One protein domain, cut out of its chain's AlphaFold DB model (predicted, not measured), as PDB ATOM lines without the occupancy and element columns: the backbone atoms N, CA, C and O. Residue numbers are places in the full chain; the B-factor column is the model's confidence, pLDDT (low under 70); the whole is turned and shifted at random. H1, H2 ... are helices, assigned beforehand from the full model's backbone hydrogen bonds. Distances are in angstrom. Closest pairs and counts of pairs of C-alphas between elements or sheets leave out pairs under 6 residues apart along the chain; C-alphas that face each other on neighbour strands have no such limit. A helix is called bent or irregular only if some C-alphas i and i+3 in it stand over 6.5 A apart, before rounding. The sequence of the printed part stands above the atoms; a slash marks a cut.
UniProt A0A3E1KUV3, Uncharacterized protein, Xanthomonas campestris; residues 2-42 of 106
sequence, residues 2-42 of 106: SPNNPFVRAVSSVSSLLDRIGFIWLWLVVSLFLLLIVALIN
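What this domain is: This is residues 2 to 42 of the 106 residues of an uncharacterized protein of Xanthomonas campestris (UniProt A0A3E1KUV3). Two helices, H2 and H1, are joined end to end at a corner, as the two arms of an open L, with nothing packed into the angle between them. The arms meet near Gly 22 and Phe 23 and lie nearly in one flat layer. The printed part has 41 residues with two named helices, H1 then H2 along the chain, and no named strand, and its class is all helix. The whole is extended, with a radius of gyration of the C-alphas of 15.5 A and spans of 51 by 18 by 6 A.

How they stand to each other: H2, residues 24 to 41, is the longest helix, with 18 residues. H1, residues 6 to 21, has 16 residues and comes before it. The two helices meet only through their link, a tight one of 2 residues, Gly 22 and Phe 23. Residues 27 to 42, of which 27 to 41 belong to H2, stand free. Residues 2 to 13, of which 6 to 13 belong to H1, also stand free. In H1 and H2 every O i to N i+4 pair is within hydrogen-bond range. Neither helix is bent or irregular.

Where its parts are: H2 runs 25.8 A from C-alpha 24 at (14.284, -46.347, 4.613) to C-alpha 41 at (14.016, -68.402, -8.742). H1 runs 22.3 A from C-alpha 6 at (-1.973, -29.663, -9.627) to C-alpha 21 at (8.752, -41.745, 5.733). From the first to the last C-alpha, z rises in H1 and falls in H2, while y falls in both.

The domain as a whole: The two C-alphas farthest apart are those of Ser 2 and Asn 42, 51.2 A. The printed part has no cut and no long link. The mean pLDDT of the printed part is 76.6, with 89 for H2 and 67 for H1. Confidence is low, under 70, at residues 2 to 4, residue 7 and residues 13 to 23.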
ATOM      1  N   SER A   2       4.001 -19.349  -6.839       51.28
ATOM      2  CA  SER A   2       3.353 -20.659  -6.677       51.28
ATOM      3  C   SER A   2       3.094 -21.265  -8.064       51.28
ATOM      4  O   SER A   2       2.431 -20.608  -8.868       51.28
ATOM      5  N   PRO A   3       3.614 -22.460  -8.399       54.47
ATOM      6  CA  PRO A   3       3.250 -23.114  -9.646       54.47
ATOM      7  C   PRO A   3       1.799 -23.605  -9.536       54.47
ATOM      8  O   PRO A   3       1.490 -24.509  -8.761       54.47
ATOM      9  N   ASN A   4       0.904 -23.002 -10.323       64.50
ATOM     10  CA  ASN A   4      -0.520 -23.348 -10.468       64.50
ATOM     11  C   ASN A   4      -0.733 -24.685 -11.210       64.50
ATOM     12  O   ASN A   4      -1.635 -24.815 -12.032       64.50
ATOM     13  N   ASN A   5       0.116 -25.683 -10.961       71.88
ATOM     14  CA  ASN A   5       0.008 -26.981 -11.605       71.88
ATOM     15  C   ASN A   5      -0.342 -28.049 -10.550       71.88
ATOM     16  O   ASN A   5       0.485 -28.325  -9.673       71.88
ATOM     17  N   PRO A   6      -1.548 -28.648 -10.595       71.69
ATOM     18  CA  PRO A   6      -1.973 -29.663  -9.627       71.69
ATOM     19  C   PRO A   6      -1.026 -30.869  -9.603       71.69
ATOM     20  O   PRO A   6      -0.818 -31.465  -8.549       71.69
ATOM     21  N   PHE A   7      -0.366 -31.157 -10.729       69.44
ATOM     22  CA  PHE A   7       0.668 -32.183 -10.825       69.44
ATOM     23  C   PHE A   7       1.892 -31.864  -9.958       69.44
ATOM     24  O   PHE A   7       2.404 -32.731  -9.261       69.44
ATOM     25  N   VAL A   8       2.330 -30.602  -9.932       71.81
ATOM     26  CA  VAL A   8       3.494 -30.171  -9.138       71.81
ATOM     27  C   VAL A   8       3.178 -30.207  -7.642       71.81
ATOM     28  O   VAL A   8       4.036 -30.593  -6.856       71.81
ATOM     29  N   ARG A   9       1.934 -29.902  -7.242       70.38
ATOM     30  CA  ARG A   9       1.474 -30.087  -5.852       70.38
ATOM     31  C   ARG A   9       1.384 -31.552  -5.446       70.38
ATOM     32  O   ARG A   9       1.730 -31.885  -4.314       70.38
ATOM     33  N   ALA A  10       0.913 -32.421  -6.338       72.19
ATOM     34  CA  ALA A  10       0.872 -33.855  -6.078       72.19
ATOM     35  C   ALA A  10       2.294 -34.403  -5.896       72.19
ATOM     36  O   ALA A  10       2.572 -35.055  -4.895       72.19
ATOM     37  N   VAL A  11       3.218 -34.039  -6.790       75.38
ATOM     38  CA  VAL A  11       4.632 -34.426  -6.704       75.38
ATOM     39  C   VAL A  11       5.299 -33.864  -5.448       75.38
ATOM     40  O   VAL A  11       5.998 -34.609  -4.774       75.38
ATOM     41  N   SER A  12       5.044 -32.607  -5.067       71.00
ATOM     42  CA  SER A  12       5.622 -32.023  -3.847       71.00
ATOM     43  C   SER A  12       5.028 -32.605  -2.558       71.00
ATOM     44  O   SER A  12       5.691 -32.669  -1.528       71.00
ATOM     45  N   SER A  13       3.766 -33.040  -2.594       66.38
ATOM     46  CA  SER A  13       3.123 -33.711  -1.458       66.38
ATOM     47  C   SER A  13       3.652 -35.136  -1.308       66.38
ATOM     48  O   SER A  13       4.000 -35.547  -0.203       66.38
ATOM     49  N   VAL A  14       3.801 -35.859  -2.422       67.75
ATOM     50  CA  VAL A  14       4.418 -37.191  -2.468       67.75
ATOM     51  C   VAL A  14       5.886 -37.125  -2.054       67.75
ATOM     52  O   VAL A  14       6.308 -37.959  -1.258       67.75
ATOM     53  N   SER A  15       6.641 -36.114  -2.493       67.12
ATOM     54  CA  SER A  15       8.023 -35.911  -2.051       67.12
ATOM     55  C   SER A  15       8.087 -35.599  -0.560       67.12
ATOM     56  O   SER A  15       8.886 -36.202   0.132       67.12
ATOM     57  N   SER A  16       7.190 -34.766  -0.021       65.88
ATOM     58  CA  SER A  16       7.169 -34.469   1.419       65.88
ATOM     59  C   SER A  16       6.789 -35.678   2.288       65.88
ATOM     60  O   SER A  16       7.290 -35.828   3.401       65.88
ATOM     61  N   LEU A  17       5.935 -36.576   1.780       62.22
ATOM     62  CA  LEU A  17       5.603 -37.843   2.438       62.22
ATOM     63  C   LEU A  17       6.759 -38.848   2.327       62.22
ATOM     64  O   LEU A  17       7.070 -39.518   3.311       62.22
ATOM     65  N   LEU A  18       7.438 -38.905   1.178       61.53
ATOM     66  CA  LEU A  18       8.665 -39.681   0.971       61.53
ATOM     67  C   LEU A  18       9.869 -39.121   1.747       61.53
ATOM     68  O   LEU A  18      10.732 -39.882   2.150       61.53
ATOM     69  N   ASP A  19       9.927 -37.832   2.044       64.75
ATOM     70  CA  ASP A  19      10.987 -37.265   2.883       64.75
ATOM     71  C   ASP A  19      10.732 -37.574   4.364       64.75
ATOM     72  O   ASP A  19      11.662 -37.787   5.140       64.75
ATOM     73  N   ARG A  20       9.456 -37.659   4.766       58.47
ATOM     74  CA  ARG A  20       9.051 -37.911   6.158       58.47
ATOM     75  C   ARG A  20       9.039 -39.396   6.536       58.47
ATOM     76  O   ARG A  20       9.223 -39.725   7.704       58.47
ATOM     77  N   ILE A  21       8.811 -40.281   5.565       60.84
ATOM     78  CA  ILE A  21       8.752 -41.745   5.733       60.84
ATOM     79  C   ILE A  21       9.917 -42.436   4.993       60.84
ATOM     80  O   ILE A  21      10.370 -43.508   5.370       60.84
ATOM     81  N   GLY A  22      10.423 -41.881   3.900       61.03
ATOM     82  CA  GLY A  22      10.423 -42.640   2.649       61.03
ATOM     83  C   GLY A  22      11.739 -42.868   1.920       61.03
ATOM     84  O   GLY A  22      11.676 -43.282   0.770       61.03
ATOM     85  N   PHE A  23      12.903 -42.764   2.560       66.88
ATOM     86  CA  PHE A  23      14.064 -43.497   2.033       66.88
ATOM     87  C   PHE A  23      14.157 -44.896   2.634       66.88
ATOM     88  O   PHE A  23      14.183 -45.868   1.892       66.88
ATOM     89  N   ILE A  24      14.122 -45.035   3.960       77.38
ATOM     90  CA  ILE A  24      14.284 -46.347   4.613       77.38
ATOM     91  C   ILE A  24      13.144 -47.309   4.259       77.38
ATOM     92  O   ILE A  24      13.407 -48.462   3.927       77.38
ATOM     93  N   TRP A  25      11.891 -46.845   4.272       78.19
ATOM     94  CA  TRP A  25      10.750 -47.688   3.905       78.19
ATOM     95  C   TRP A  25      10.732 -48.042   2.416       78.19
ATOM     96  O   TRP A  25      10.380 -49.165   2.065       78.19
ATOM     97  N   LEU A  26      11.166 -47.129   1.542       83.88
ATOM     98  CA  LEU A  26      11.315 -47.416   0.115       83.88
ATOM     99  C   LEU A  26      12.410 -48.459  -0.116       83.88
ATOM    100  O   LEU A  26      12.172 -49.445  -0.809       83.88
ATOM    101  N   TRP A  27      13.575 -48.293   0.516       84.00
ATOM    102  CA  TRP A  27      14.658 -49.276   0.472       84.00
ATOM    103  C   TRP A  27      14.207 -50.638   0.994       84.00
ATOM    104  O   TRP A  27      14.490 -51.645   0.355       84.00
ATOM    105  N   LEU A  28      13.438 -50.677   2.085       86.00
ATOM    106  CA  LEU A  28      12.863 -51.910   2.616       86.00
ATOM    107  C   LEU A  28      11.941 -52.586   1.592       86.00
ATOM    108  O   LEU A  28      12.096 -53.778   1.339       86.00
ATOM    109  N   VAL A  29      11.014 -51.846   0.973       89.31
ATOM    110  CA  VAL A  29      10.099 -52.395  -0.045       89.31
ATOM    111  C   VAL A  29      10.874 -52.933  -1.249       89.31
ATOM    112  O   VAL A  29      10.601 -54.044  -1.701       89.31
ATOM    113  N   VAL A  30      11.872 -52.190  -1.735       91.19
ATOM    114  CA  VAL A  30      12.746 -52.635  -2.831       91.19
ATOM    115  C   VAL A  30      13.507 -53.905  -2.440       91.19
ATOM    116  O   VAL A  30      13.545 -54.859  -3.217       91.19
ATOM    117  N   SER A  31      14.061 -53.970  -1.225       88.12
ATOM    118  CA  SER A  31      14.743 -55.164  -0.716       88.12
ATOM    119  C   SER A  31      13.809 -56.371  -0.606       88.12
ATOM    120  O   SER A  31      14.200 -57.466  -1.002       88.12
ATOM    121  N   LEU A  32      12.574 -56.194  -0.125       91.25
ATOM    122  CA  LEU A  32      11.582 -57.273  -0.051       91.25
ATOM    123  C   LEU A  32      11.158 -57.760  -1.438       91.25
ATOM    124  O   LEU A  32      11.021 -58.963  -1.647       91.25
ATOM    125  N   PHE A  33      10.981 -56.847  -2.395       93.94
ATOM    126  CA  PHE A  33      10.648 -57.202  -3.771       93.94
ATOM    127  C   PHE A  33      11.768 -58.015  -4.437       93.94
ATOM    128  O   PHE A  33      11.505 -59.050  -5.046       93.94
ATOM    129  N   LEU A  34      13.027 -57.607  -4.259       90.44
ATOM    130  CA  LEU A  34      14.182 -58.374  -4.734       90.44
ATOM    131  C   LEU A  34      14.282 -59.744  -4.050       90.44
ATOM    132  O   LEU A  34      14.533 -60.744  -4.720       90.44
ATOM    133  N   LEU A  35      14.036 -59.810  -2.738       90.31
ATOM    134  CA  LEU A  35      14.023 -61.072  -1.995       90.31
ATOM    135  C   LEU A  35      12.927 -62.020  -2.504       90.31
ATOM    136  O   LEU A  35      13.169 -63.217  -2.624       90.31
ATOM    137  N   LEU A  36      11.750 -61.490  -2.850       92.56
ATOM    138  CA  LEU A  36      10.657 -62.260  -3.446       92.56
ATOM    139  C   LEU A  36      11.064 -62.851  -4.802       92.56
ATOM    140  O   LEU A  36      10.822 -64.029  -5.048       92.56
ATOM    141  N   ILE A  37      11.722 -62.064  -5.660       94.38
ATOM    142  CA  ILE A  37      12.246 -62.552  -6.946       94.38
ATOM    143  C   ILE A  37      13.232 -63.705  -6.720       94.38
ATOM    144  O   ILE A  37      13.118 -64.747  -7.363       94.38
ATOM    145  N   VAL A  38      14.167 -63.554  -5.776       90.69
ATOM    146  CA  VAL A  38      15.119 -64.619  -5.426       90.69
ATOM    147  C   VAL A  38      14.393 -65.863  -4.919       90.69
ATOM    148  O   VAL A  38      14.726 -66.964  -5.346       90.69
ATOM    149  N   ALA A  39      13.386 -65.705  -4.057       91.31
ATOM    150  CA  ALA A  39      12.620 -66.823  -3.512       91.31
ATOM    151  C   ALA A  39      11.891 -67.627  -4.603       91.31
ATOM    152  O   ALA A  39      11.802 -68.849  -4.494       91.31
ATOM    153  N   LEU A  40      11.409 -66.960  -5.658       93.69
ATOM    154  CA  LEU A  40      10.764 -67.609  -6.804       93.69
ATOM    155  C   LEU A  40      11.764 -68.343  -7.712       93.69
ATOM    156  O   LEU A  40      11.426 -69.387  -8.263       93.69
ATOM    157  N   ILE A  41      12.981 -67.814  -7.873       94.94
ATOM    158  CA  ILE A  41      14.016 -68.402  -8.742       94.94
ATOM    159  C   ILE A  41      14.758 -69.544  -8.036       94.94
ATOM    160  O   ILE A  41      15.026 -70.582  -8.638       94.94
ATOM    161  N   ASN A  42      15.128 -69.353  -6.770       91.69
ATOM    162  CA  ASN A  42      15.885 -70.319  -5.986       91.69
ATOM    163  C   ASN A  42      15.530 -70.202  -4.490       91.69
ATOM    164  O   ASN A  42      16.174 -69.450  -3.748       91.69
TER     165      ASN A  42